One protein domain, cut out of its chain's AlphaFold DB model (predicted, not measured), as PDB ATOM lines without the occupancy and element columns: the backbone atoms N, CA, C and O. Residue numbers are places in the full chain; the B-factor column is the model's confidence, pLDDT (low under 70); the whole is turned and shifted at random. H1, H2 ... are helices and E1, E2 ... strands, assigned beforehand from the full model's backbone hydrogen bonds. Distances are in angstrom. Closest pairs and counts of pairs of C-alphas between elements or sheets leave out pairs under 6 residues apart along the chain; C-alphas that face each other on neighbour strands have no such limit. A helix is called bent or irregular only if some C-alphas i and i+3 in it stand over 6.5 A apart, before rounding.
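This is residues 114 to 201 of the 368 residues of an uncharacterized protein of Megasphaera cerevisiae DSM 20462 (UniProt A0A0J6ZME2). One long helix, H2, makes the length of the model, and a mostly unnamed chain gathers over one side of its first part: a long loop, residues 114 to 133, reaches away from H2, the small helix H1 sits near the middle of H2, and residues 148 to 162 lead back from H1 to the beginning of H2. The last part of H2, from residue 187, sticks out free. The printed part has 88 residues, with one named strand and two named helices in the order E1, H1, H2, and its class is mostly helix. It is loose, with a radius of gyration of the C-alphas of 17.3 A, and flat, its C-alphas spanning 54 by 41 by 14 A.

The printed part begins at Asp 114, whose C-alpha is at (-49.377, 44.788, -35.992), and residues 114 to 133 hold no named element. E1 is residues 134 to 136, with C-alpha 134 at (-54.331, 42.497, -34.470). H1 is the five residues 143 to 147. Residues 148 to 162 again hold no named element. H2 is residues 163 to 200, 54.3 A from C-alpha 163 at (-66.538, 32.425, -22.794) to C-alpha 200 at (-26.443, 68.500, -29.235). Neither helix is bent or irregular.

H2 is the longest helix, with 38 residues. H1 and H2 are close but not clearly touching, with 1 pair of C-alphas within 8 A, those of Phe 145 and Leu 179, 6.5 A apart. The closest C-alphas of E1 and H2, those of Ala 136 and Leu 176, are 7.4 A apart. E1 and H1 are apart. E1 pairs with no named strand, but its residues 134 to 135 pair with residues 114 to 115, antiparallel. In H1 every O i to N i+4 pair is within hydrogen-bond range, and in H2 33 of 34 are.

The two C-alphas farthest apart in the domain, those of Gly 162 and Gly 201, are 55.7 A apart. Residues 159 to 164 stand free, and so do residues 187 to 201, of which 187 to 200 belong to H2. Without these stretches the body has 67 residues and spans 43 by 30 by 15 A. The printed part has no cut. The link from E1 to H1 is short, with 6 residues, and the link from H1 to H2 is long, with 15. The mean pLDDT of the printed part is 86.6, and confidence is low, under 70, at residue 125, residues 127 to 128 and residues 198 to 199.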
ATOM      1  N   ASP A 114     -49.239  44.544 -34.564       87.44
ATOM      2  CA  ASP A 114     -49.377  44.788 -35.992       87.44
ATOM      3  C   ASP A 114     -50.817  44.524 -36.441       87.44
ATOM      4  O   ASP A 114     -51.574  43.791 -35.797       87.44
ATOM      5  N   ILE A 115     -51.221  45.137 -37.552       83.50
ATOM      6  CA  ILE A 115     -52.521  44.885 -38.178       83.50
ATOM      7  C   ILE A 115     -52.279  44.058 -39.432       83.50
ATOM      8  O   ILE A 115     -51.502  44.454 -40.295       83.50
ATOM      9  N   VAL A 116     -52.981  42.934 -39.550       79.31
ATOM     10  CA  VAL A 116     -52.920  42.093 -40.747       79.31
ATOM     11  C   VAL A 116     -53.423  42.887 -41.946       79.31
ATOM     12  O   VAL A 116     -54.578  43.323 -41.978       79.31
ATOM     13  N   GLU A 117     -52.559  43.074 -42.936       81.31
ATOM     14  CA  GLU A 117     -52.899  43.791 -44.160       81.31
ATOM     15  C   GLU A 117     -53.906  43.009 -45.021       81.31
ATOM     16  O   GLU A 117     -54.074  41.792 -44.901       81.31
ATOM     17  N   ALA A 118     -54.617  43.719 -45.899       78.69
ATOM     18  CA  ALA A 118     -55.503  43.071 -46.859       78.69
ATOM     19  C   ALA A 118     -54.679  42.273 -47.888       78.69
ATOM     20  O   ALA A 118     -53.659  42.783 -48.356       78.69
ATOM     21  N   PRO A 119     -55.120  41.062 -48.283       75.19
ATOM     22  CA  PRO A 119     -54.397  40.263 -49.267       75.19
ATOM     23  C   PRO A 119     -54.288  41.015 -50.595       75.19
ATOM     24  O   PRO A 119     -55.234  41.693 -51.020       75.19
ATOM     25  N   ALA A 120     -53.146  40.880 -51.271       77.88
ATOM     26  CA  ALA A 120     -52.967  41.483 -52.582       77.88
ATOM     27  C   ALA A 120     -53.943  40.859 -53.605       77.88
ATOM     28  O   ALA A 120     -54.402  39.724 -53.425       77.88
ATOM     29  N   PRO A 121     -54.276  41.558 -54.708       75.75
ATOM     30  CA  PRO A 121     -55.157  41.006 -55.733       75.75
ATOM     31  C   PRO A 121     -54.633  39.661 -56.269       75.75
ATOM     32  O   PRO A 121     -53.626  39.617 -56.970       75.75
ATOM     33  N   GLY A 122     -55.335  38.569 -55.953       76.25
ATOM     34  CA  GLY A 122     -54.970  37.204 -56.353       76.25
ATOM     35  C   GLY A 122     -54.438  36.308 -55.227       76.25
ATOM     36  O   GLY A 122     -54.301  35.106 -55.447       76.25
ATOM     37  N   GLU A 123     -54.196  36.842 -54.029       75.12
ATOM     38  CA  GLU A 123     -53.788  36.061 -52.856       75.12
ATOM     39  C   GLU A 123     -54.997  35.561 -52.051       75.12
ATOM     40  O   GLU A 123     -56.032  36.223 -51.955       75.12
ATOM     41  N   GLN A 124     -54.878  34.356 -51.487       70.19
ATOM     42  CA  GLN A 124     -55.897  33.799 -50.597       70.19
ATOM     43  C   GLN A 124     -55.670  34.328 -49.169       70.19
ATOM     44  O   GLN A 124     -54.539  34.253 -48.689       70.19
ATOM     45  N   PRO A 125     -56.707  34.841 -48.482       68.38
ATOM     46  CA  PRO A 125     -56.579  35.325 -47.109       68.38
ATOM     47  C   PRO A 125     -56.232  34.183 -46.142       68.38
ATOM     48  O   PRO A 125     -56.756  33.077 -46.290       68.38
ATOM     49  N   ASP A 126     -55.402  34.463 -45.130       70.44
ATOM     50  CA  ASP A 126     -55.148  33.528 -44.028       70.44
ATOM     51  C   ASP A 126     -56.431  33.361 -43.187       70.44
ATOM     52  O   ASP A 126     -56.907  34.331 -42.589       70.44
ATOM     53  N   PRO A 127     -57.022  32.152 -43.108       69.75
ATOM     54  CA  PRO A 127     -58.209  31.918 -42.292       69.75
ATOM     55  C   PRO A 127     -57.954  32.080 -40.788       69.75
ATOM     56  O   PRO A 127     -58.901  32.322 -40.041       69.75
ATOM     57  N   ALA A 128     -56.708  31.908 -40.332       66.81
ATOM     58  CA  ALA A 128     -56.340  32.031 -38.924       66.81
ATOM     59  C   ALA A 128     -56.151  33.496 -38.493       66.81
ATOM     60  O   ALA A 128     -56.405  33.824 -37.335       66.81
ATOM     61  N   HIS A 129     -55.772  34.372 -39.427       72.69
ATOM     62  CA  HIS A 129     -55.546  35.798 -39.192       72.69
ATOM     63  C   HIS A 129     -56.197  36.609 -40.320       72.69
ATOM     64  O   HIS A 129     -55.549  36.925 -41.317       72.69
ATOM     65  N   PRO A 130     -57.496  36.934 -40.207       78.56
ATOM     66  CA  PRO A 130     -58.177  37.702 -41.238       78.56
ATOM     67  C   PRO A 130     -57.606  39.121 -41.332       78.56
ATOM     68  O   PRO A 130     -57.154  39.691 -40.338       78.56
ATOM     69  N   ALA A 131     -57.690  39.719 -42.522       80.31
ATOM     70  CA  ALA A 131     -57.315  41.114 -42.734       80.31
ATOM     71  C   ALA A 131     -57.999  42.033 -41.705       80.31
ATOM     72  O   ALA A 131     -59.209  41.944 -41.477       80.31
ATOM     73  N   GLY A 132     -57.216  42.910 -41.078       77.38
ATOM     74  CA  GLY A 132     -57.646  43.776 -39.982       77.38
ATOM     75  C   GLY A 132     -57.522  43.167 -38.580       77.38
ATOM     76  O   GLY A 132     -57.774  43.875 -37.603       77.38
ATOM     77  N   ALA A 133     -57.131  41.895 -38.442       80.69
ATOM     78  CA  ALA A 133     -56.819  41.311 -37.140       80.69
ATOM     79  C   ALA A 133     -55.555  41.943 -36.540       80.69
ATOM     80  O   ALA A 133     -54.633  42.314 -37.264       80.69
ATOM     81  N   LYS A 134     -55.516  42.050 -35.208       84.50
ATOM     82  CA  LYS A 134     -54.331  42.497 -34.470       84.50
ATOM     83  C   LYS A 134     -53.457  41.294 -34.128       84.50
ATOM     84  O   LYS A 134     -53.961  40.335 -33.544       84.50
ATOM     85  N   ILE A 135     -52.169  41.369 -34.440       83.69
ATOM     86  CA  ILE A 135     -51.148  40.407 -34.014       83.69
ATOM     87  C   ILE A 135     -50.311  41.092 -32.942       83.69
ATOM     88  O   ILE A 135     -49.706  42.119 -33.207       83.69
ATOM     89  N   ALA A 136     -50.318  40.566 -31.719       88.31
ATOM     90  CA  ALA A 136     -49.563  41.154 -30.617       88.31
ATOM     91  C   ALA A 136     -48.051  40.983 -30.830       88.31
ATOM     92  O   ALA A 136     -47.602  39.872 -31.104       88.31
ATOM     93  N   ASN A 137     -47.284  42.057 -30.631       90.31
ATOM     94  CA  ASN A 137     -45.816  42.024 -30.702       90.31
ATOM     95  C   ASN A 137     -45.177  41.696 -29.341       90.31
ATOM     96  O   ASN A 137     -44.020  41.293 -29.275       90.31
ATOM     97  N   TYR A 138     -45.947  41.824 -28.256       90.88
ATOM     98  CA  TYR A 138     -45.507  41.528 -26.894       90.88
ATOM     99  C   TYR A 138     -46.371  40.447 -26.247       90.88
ATOM    100  O   TYR A 138     -47.590  40.397 -26.433       90.88
ATOM    101  N   GLU A 139     -45.729  39.617 -25.429       93.31
ATOM    102  CA  GLU A 139     -46.398  38.600 -24.622       93.31
ATOM    103  C   GLU A 139     -47.272  39.226 -23.525       93.31
ATOM    104  O   GLU A 139     -47.053  40.342 -23.056       93.31
ATOM    105  N   TRP A 140     -48.269  38.473 -23.057       92.38
ATOM    106  CA  TRP A 140     -49.281  38.946 -22.101       92.38
ATOM    107  C   TRP A 140     -48.734  39.432 -20.746       92.38
ATOM    108  O   TRP A 140     -49.419  40.175 -20.036       92.38
ATOM    109  N   ASN A 141     -47.518  39.010 -20.388       93.31
ATOM    110  CA  ASN A 141     -46.781  39.379 -19.178       93.31
ATOM    111  C   ASN A 141     -45.446  40.083 -19.464       93.31
ATOM    112  O   ASN A 141     -44.572  40.088 -18.593       93.31
ATOM    113  N   ASP A 142     -45.269  40.641 -20.661       95.19
ATOM    114  CA  ASP A 142     -44.019  41.295 -21.029       95.19
ATOM    115  C   ASP A 142     -43.680  42.457 -20.059       95.19
ATOM    116  O   ASP A 142     -44.570  43.233 -19.674       95.19
ATOM    117  N   PRO A 143     -42.414  42.606 -19.621       94.00
ATOM    118  CA  PRO A 143     -41.995  43.705 -18.754       94.00
ATOM    119  C   PRO A 143     -42.345  45.108 -19.273       94.00
ATOM    120  O   PRO A 143     -42.527  46.011 -18.448       94.00
ATOM    121  N   ILE A 144     -42.489  45.299 -20.592       91.75
ATOM    122  CA  ILE A 144     -42.820  46.594 -21.207       91.75
ATOM    123  C   ILE A 144     -44.123  47.190 -20.668       91.75
ATOM    124  O   ILE A 144     -44.214  48.404 -20.471       91.75
ATOM    125  N   PHE A 145     -45.107  46.345 -20.337       93.31
ATOM    126  CA  PHE A 145     -46.354  46.787 -19.720       93.31
ATOM    127  C   PHE A 145     -46.048  47.560 -18.437       93.31
ATOM    128  O   PHE A 145     -46.453  48.708 -18.285       93.31
ATOM    129  N   THR A 146     -45.237  46.975 -17.553       93.38
ATOM    130  CA  THR A 146     -44.874  47.618 -16.284       93.38
ATOM    131  C   THR A 146     -43.962  48.824 -16.505       93.38
ATOM    132  O   THR A 146     -44.156  49.846 -15.848       93.38
ATOM    133  N   ALA A 147     -43.009  48.736 -17.441       91.38
ATOM    134  CA  ALA A 147     -42.095  49.832 -17.769       91.38
ATOM    135  C   ALA A 147     -42.841  51.103 -18.212       91.38
ATOM    136  O   ALA A 147     -42.473  52.206 -17.813       91.38
ATOM    137  N   LEU A 148     -43.937  50.948 -18.963       94.25
ATOM    138  CA  LEU A 148     -44.774  52.050 -19.452       94.25
ATOM    139  C   LEU A 148     -46.007  52.339 -18.575       94.25
ATOM    140  O   LEU A 148     -46.875  53.140 -18.942       94.25
ATOM    141  N   GLY A 149     -46.084  51.723 -17.392       94.62
ATOM    142  CA  GLY A 149     -47.139  51.972 -16.409       94.62
ATOM    143  C   GLY A 149     -48.504  51.365 -16.754       94.62
ATOM    144  O   GLY A 149     -49.518  51.824 -16.231       94.62
ATOM    145  N   VAL A 150     -48.545  50.344 -17.608       94.75
ATOM    146  CA  VAL A 150     -49.730  49.537 -17.925       94.75
ATOM    147  C   VAL A 150     -49.719  48.259 -17.083       94.75
ATOM    148  O   VAL A 150     -48.713  47.571 -16.946       94.75
ATOM    149  N   THR A 151     -50.858  47.902 -16.495       93.38
ATOM    150  CA  THR A 151     -50.975  46.621 -15.776       93.38
ATOM    151  C   THR A 151     -51.080  45.465 -16.774       93.38
ATOM    152  O   THR A 151     -52.049  45.423 -17.533       93.38
ATOM    153  N   ALA A 152     -50.112  44.546 -16.747       92.56
ATOM    154  CA  ALA A 152     -50.098  43.328 -17.560       92.56
ATOM    155  C   ALA A 152     -51.211  42.338 -17.162       92.56
ATOM    156  O   ALA A 152     -51.822  42.459 -16.095       92.56
ATOM    157  N   MET A 153     -51.456  41.328 -18.002       93.81
ATOM    158  CA  MET A 153     -52.365  40.231 -17.659       93.81
ATOM    159  C   MET A 153     -51.766  39.384 -16.523       93.81
ATOM    160  O   MET A 153     -50.551  39.241 -16.403       93.81
ATOM    161  N   THR A 154     -52.612  38.813 -15.663       91.50
ATOM    162  CA  THR A 154     -52.171  38.018 -14.498       91.50
ATOM    163  C   THR A 154     -52.152  36.515 -14.758       91.50
ATOM    164  O   THR A 154     -51.561  35.761 -13.985       91.50
ATOM    165  N   THR A 155     -52.795  36.072 -15.835       91.69
ATOM    166  CA  THR A 155     -52.905  34.667 -16.220       91.69
ATOM    167  C   THR A 155     -52.648  34.503 -17.712       91.69
ATOM    168  O   THR A 155     -52.974  35.382 -18.512       91.69
ATOM    169  N   ALA A 156     -52.096  33.348 -18.085       92.12
ATOM    170  CA  ALA A 156     -51.950  32.959 -19.481       92.12
ATOM    171  C   ALA A 156     -53.318  32.727 -20.144       92.12
ATOM    172  O   ALA A 156     -54.303  32.398 -19.476       92.12
ATOM    173  N   ARG A 157     -53.353  32.856 -21.475       91.50
ATOM    174  CA  ARG A 157     -54.551  32.636 -22.288       91.50
ATOM    175  C   ARG A 157     -55.121  31.218 -22.081       91.50
ATOM    176  O   ARG A 157     -54.386  30.247 -22.279       91.50
ATOM    177  N   PRO A 158     -56.415  31.060 -21.740       92.62
ATOM    178  CA  PRO A 158     -57.051  29.746 -21.637       92.62
ATOM    179  C   PRO A 158     -56.978  28.952 -22.950       92.62
ATOM    180  O   PRO A 158     -57.194  29.503 -24.031       92.62
ATOM    181  N   THR A 159     -56.707  27.647 -22.870       87.88
ATOM    182  CA  THR A 159     -56.579  26.764 -24.047       87.88
ATOM    183  C   THR A 159     -57.921  26.241 -24.565       87.88
ATOM    184  O   THR A 159     -58.050  25.975 -25.759       87.88
ATOM    185  N   ALA A 160     -58.931  26.114 -23.699       87.25
ATOM    186  CA  ALA A 160     -60.270  25.671 -24.078       87.25
ATOM    187  C   ALA A 160     -61.076  26.817 -24.709       87.25
ATOM    188  O   ALA A 160     -61.227  27.882 -24.110       87.25
ATOM    189  N   ALA A 161     -61.626  26.579 -25.902       84.56
ATOM    190  CA  ALA A 161     -62.519  27.529 -26.555       84.56
ATOM    191  C   ALA A 161     -63.809  27.710 -25.739       84.56
ATOM    192  O   ALA A 161     -64.462  26.733 -25.368       84.56
ATOM    193  N   GLY A 162     -64.179  28.960 -25.459       89.19
ATOM    194  CA  GLY A 162     -65.349  29.283 -24.644       89.19
ATOM    195  C   GLY A 162     -65.357  30.729 -24.151       89.19
ATOM    196  O   GLY A 162     -64.495  31.529 -24.513       89.19
ATOM    197  N   GLN A 163     -66.328  31.059 -23.295       88.06
ATOM    198  CA  GLN A 163     -66.538  32.425 -22.794       88.06
ATOM    199  C   GLN A 163     -65.323  32.990 -22.047       88.06
ATOM    200  O   GLN A 163     -65.024  34.171 -22.188       88.06
ATOM    201  N   GLU A 164     -64.601  32.159 -21.292       85.69
ATOM    202  CA  GLU A 164     -63.407  32.580 -20.548       85.69
ATOM    203  C   GLU A 164     -62.252  32.971 -21.479       85.69
ATOM    204  O   GLU A 164     -61.588  33.977 -21.240       85.69
ATOM    205  N   GLN A 165     -62.053  32.230 -22.574       90.44
ATOM    206  CA  GLN A 165     -61.055  32.561 -23.591       90.44
ATOM    207  C   GLN A 165     -61.425  33.864 -24.312       90.44
ATOM    208  O   GLN A 165     -60.589  34.751 -24.428       90.44
ATOM    209  N   THR A 166     -62.690  34.034 -24.713       89.50
ATOM    210  CA  THR A 166     -63.159  35.277 -25.353       89.50
ATOM    211  C   THR A 166     -63.063  36.489 -24.419       89.50
ATOM    212  O   THR A 166     -62.700  37.582 -24.858       89.50
ATOM    213  N   ALA A 167     -63.367  36.316 -23.128       91.44
ATOM    214  CA  ALA A 167     -63.223  37.370 -22.127       91.44
ATOM    215  C   ALA A 167     -61.749  37.755 -21.930       91.44
ATOM    216  O   ALA A 167     -61.437  38.946 -21.891       91.44
ATOM    217  N   TRP A 168     -60.852  36.765 -21.865       94.44
ATOM    218  CA  TRP A 168     -59.409  36.991 -21.792       94.44
ATOM    219  C   TRP A 168     -58.896  37.727 -23.037       94.44
ATOM    220  O   TRP A 168     -58.232  38.746 -22.892       94.44
ATOM    221  N   ASP A 169     -59.275  37.290 -24.244       90.94
ATOM    222  CA  ASP A 169     -58.868  37.917 -25.512       90.94
ATOM    223  C   ASP A 169     -59.344  39.374 -25.606       90.94
ATOM    224  O   ASP A 169     -58.604  40.257 -26.038       90.94
ATOM    225  N   THR A 170     -60.566  39.649 -25.141       92.38
ATOM    226  CA  THR A 170     -61.123  41.010 -25.101       92.38
ATOM    227  C   THR A 170     -60.342  41.902 -24.135       92.38
ATOM    228  O   THR A 170     -60.002  43.038 -24.473       92.38
ATOM    229  N   GLN A 171     -60.029  41.395 -22.938       94.19
ATOM    230  CA  GLN A 171     -59.232  42.126 -21.952       94.19
ATOM    231  C   GLN A 171     -57.807  42.366 -22.450       94.19
ATOM    232  O   GLN A 171     -57.313  43.488 -22.355       94.19
ATOM    233  N   PHE A 172     -57.170  41.344 -23.021       94.31
ATOM    234  CA  PHE A 172     -55.816  41.448 -23.542       94.31
ATOM    235  C   PHE A 172     -55.741  42.430 -24.715       94.31
ATOM    236  O   PHE A 172     -54.878  43.301 -24.718       94.31
ATOM    237  N   SER A 173     -56.705  42.394 -25.639       92.44
ATOM    238  CA  SER A 173     -56.811  43.376 -26.727       92.44
ATOM    239  C   SER A 173     -56.955  44.811 -26.200       92.44
ATOM    240  O   SER A 173     -56.238  45.709 -26.639       92.44
ATOM    241  N   SER A 174     -57.788  45.030 -25.173       94.19
ATOM    242  CA  SER A 174     -57.894  46.343 -24.519       94.19
ATOM    243  C   SER A 174     -56.580  46.783 -23.861       94.19
ATOM    244  O   SER A 174     -56.291  47.980 -23.831       94.19
ATOM    245  N   LYS A 175     -55.793  45.847 -23.320       94.44
ATOM    246  CA  LYS A 175     -54.475  46.133 -22.738       94.44
ATOM    247  C   LYS A 175     -53.418  46.432 -23.788       94.44
ATOM    248  O   LYS A 175     -52.596  47.315 -23.557       94.44
ATOM    249  N   LEU A 176     -53.473  45.771 -24.938       94.88
ATOM    250  CA  LEU A 176     -52.632  46.101 -26.084       94.88
ATOM    251  C   LEU A 176     -52.939  47.501 -26.625       94.88
ATOM    252  O   LEU A 176     -52.005  48.212 -26.967       94.88
ATOM    253  N   ASP A 177     -54.198  47.946 -26.633       95.69
ATOM    254  CA  ASP A 177     -54.548  49.320 -27.034       95.69
ATOM    255  C   ASP A 177     -54.026  50.380 -26.056       95.69
ATOM    256  O   ASP A 177     -53.475  51.411 -26.463       95.69
ATOM    257  N   GLU A 178     -54.160  50.113 -24.754       96.62
ATOM    258  CA  GLU A 178     -53.595  50.957 -23.698       96.62
ATOM    259  C   GLU A 178     -52.065  51.045 -23.834       96.62
ATOM    260  O   GLU A 178     -51.502  52.144 -23.834       96.62
ATOM    261  N   LEU A 179     -51.402  49.900 -24.030       96.56
ATOM    262  CA  LEU A 179     -49.962  49.818 -24.248       96.56
ATOM    263  C   LEU A 179     -49.537  50.525 -25.539       96.56
ATOM    264  O   LEU A 179     -48.589  51.302 -25.508       96.56
ATOM    265  N   ASN A 180     -50.250  50.338 -26.649       96.75
ATOM    266  CA  ASN A 180     -49.906  50.951 -27.932       96.75
ATOM    267  C   ASN A 180     -49.951  52.480 -27.867       96.75
ATOM    268  O   ASN A 180     -49.098  53.170 -28.427       96.75
ATOM    269  N   THR A 181     -50.924  53.020 -27.131       97.19
ATOM    270  CA  THR A 181     -51.023  54.459 -26.872       97.19
ATOM    271  C   THR A 181     -49.799  54.959 -26.100       97.19
ATOM    272  O   THR A 181     -49.230  55.997 -26.440       97.19
ATOM    273  N   LYS A 182     -49.356  54.208 -25.082       97.44
ATOM    274  CA  LYS A 182     -48.154  54.533 -24.299       97.44
ATOM    275  C   LYS A 182     -46.871  54.419 -25.123       97.44
ATOM    276  O   LYS A 182     -46.046  55.321 -25.043       97.44
ATOM    277  N   ILE A 183     -46.736  53.367 -25.930       94.12
ATOM    278  CA  ILE A 183     -45.603  53.153 -26.837       94.12
ATOM    279  C   ILE A 183     -45.514  54.287 -27.855       94.12
ATOM    280  O   ILE A 183     -44.452  54.867 -28.025       94.12
ATOM    281  N   THR A 184     -46.631  54.668 -28.477       95.69
ATOM    282  CA  THR A 184     -46.651  55.757 -29.466       95.69
ATOM    283  C   THR A 184     -46.202  57.082 -28.847       95.69
ATOM    284  O   THR A 184     -45.374  57.787 -29.426       95.69
ATOM    285  N   ALA A 185     -46.713  57.416 -27.656       95.25
ATOM    286  CA  ALA A 185     -46.309  58.623 -26.937       95.25
ATOM    287  C   ALA A 185     -44.817  58.588 -26.567       95.25
ATOM    288  O   ALA A 185     -44.092  59.531 -26.877       95.25
ATOM    289  N   HIS A 186     -44.353  57.475 -25.990       92.50
ATOM    290  CA  HIS A 186     -42.949  57.278 -25.634       92.50
ATOM    291  C   HIS A 186     -42.031  57.389 -26.851       92.50
ATOM    292  O   HIS A 186     -41.056  58.124 -26.808       92.50
ATOM    293  N   ASN A 187     -42.354  56.719 -27.958       92.50
ATOM    294  CA  ASN A 187     -41.540  56.747 -29.168       92.50
ATOM    295  C   ASN A 187     -41.504  58.134 -29.808       92.50
ATOM    296  O   ASN A 187     -40.450  58.552 -30.266       92.50
ATOM    297  N   THR A 188     -42.615  58.875 -29.791       92.62
ATOM    298  CA  THR A 188     -42.636  60.261 -30.286       92.62
ATOM    299  C   THR A 188     -41.684  61.143 -29.472       92.62
ATOM    300  O   THR A 188     -40.916  61.929 -30.030       92.62
ATOM    301  N   GLU A 189     -41.699  60.997 -28.144       88.31
ATOM    302  CA  GLU A 189     -40.762  61.686 -27.252       88.31
ATOM    303  C   GLU A 189     -39.319  61.205 -27.473       88.31
ATOM    304  O   GLU A 189     -38.405  62.028 -27.556       88.31
ATOM    305  N   ALA A 190     -39.116  59.894 -27.628       85.88
ATOM    306  CA  ALA A 190     -37.826  59.262 -27.867       85.88
ATOM    307  C   ALA A 190     -37.193  59.728 -29.177       85.88
ATOM    308  O   ALA A 190     -36.031  60.116 -29.189       85.88
ATOM    309  N   GLU A 191     -37.952  59.768 -30.265       85.75
ATOM    310  CA  GLU A 191     -37.501  60.260 -31.562       85.75
ATOM    311  C   GLU A 191     -37.138  61.742 -31.503       85.75
ATOM    312  O   GLU A 191     -36.064  62.126 -31.967       85.75
ATOM    313  N   ALA A 192     -37.983  62.578 -30.888       84.12
ATOM    314  CA  ALA A 192     -37.703  64.003 -30.734       84.12
ATOM    315  C   ALA A 192     -36.434  64.244 -29.902       84.12
ATOM    316  O   ALA A 192     -35.566  65.036 -30.286       84.12
ATOM    317  N   HIS A 193     -36.293  63.525 -28.787       79.12
ATOM    318  CA  HIS A 193     -35.110  63.576 -27.941       79.12
ATOM    319  C   HIS A 193     -33.869  63.084 -28.690       79.12
ATOM    320  O   HIS A 193     -32.888  63.817 -28.775       79.12
ATOM    321  N   ASN A 194     -33.913  61.906 -29.309       81.06
ATOM    322  CA  ASN A 194     -32.782  61.304 -30.015       81.06
ATOM    323  C   ASN A 194     -32.344  62.138 -31.224       81.06
ATOM    324  O   ASN A 194     -31.147  62.303 -31.465       81.06
ATOM    325  N   ALA A 195     -33.291  62.739 -31.948       78.25
ATOM    326  CA  ALA A 195     -32.989  63.713 -32.990       78.25
ATOM    327  C   ALA A 195     -32.272  64.945 -32.413       78.25
ATOM    328  O   ALA A 195     -31.289  65.420 -32.991       78.25
ATOM    329  N   SER A 196     -32.708  65.437 -31.246       71.00
ATOM    330  CA  SER A 196     -32.037  66.545 -30.563       71.00
ATOM    331  C   SER A 196     -30.626  66.174 -30.084       71.00
ATOM    332  O   SER A 196     -29.718  66.993 -30.224       71.00
ATOM    333  N   LEU A 197     -30.396  64.931 -29.639       73.69
ATOM    334  CA  LEU A 197     -29.074  64.430 -29.244       73.69
ATOM    335  C   LEU A 197     -28.071  64.468 -30.395       73.69
ATOM    336  O   LEU A 197     -26.924  64.845 -30.185       73.69
ATOM    337  N   GLY A 198     -28.489  64.137 -31.620       69.12
ATOM    338  CA  GLY A 198     -27.619  64.244 -32.795       69.12
ATOM    339  C   GLY A 198     -27.128  65.677 -33.030       69.12
ATOM    340  O   GLY A 198     -25.958  65.900 -33.351       69.12
ATOM    341  N   ALA A 199     -27.998  66.667 -32.807       69.75
ATOM    342  CA  ALA A 199     -27.633  68.075 -32.905       69.75
ATOM    343  C   ALA A 199     -26.778  68.534 -31.709       69.75
ATOM    344  O   ALA A 199     -25.772  69.215 -31.911       69.75
ATOM    345  N   ILE A 200     -27.131  68.134 -30.485       74.19
ATOM    346  CA  ILE A 200     -26.443  68.500 -29.235       74.19
ATOM    347  C   ILE A 200     -25.046  67.877 -29.161       74.19
ATOM    348  O   ILE A 200     -24.075  68.594 -28.944       74.19
ATOM    349  N   GLY A 201     -24.910  66.580 -29.438       73.12
ATOM    350  CA  GLY A 201     -23.634  65.859 -29.408       73.12
ATOM    351  C   GLY A 201     -22.620  66.349 -30.442       73.12
ATOM    352  O   GLY A 201     -21.423  66.089 -30.315       73.12
TER     353      GLY A 201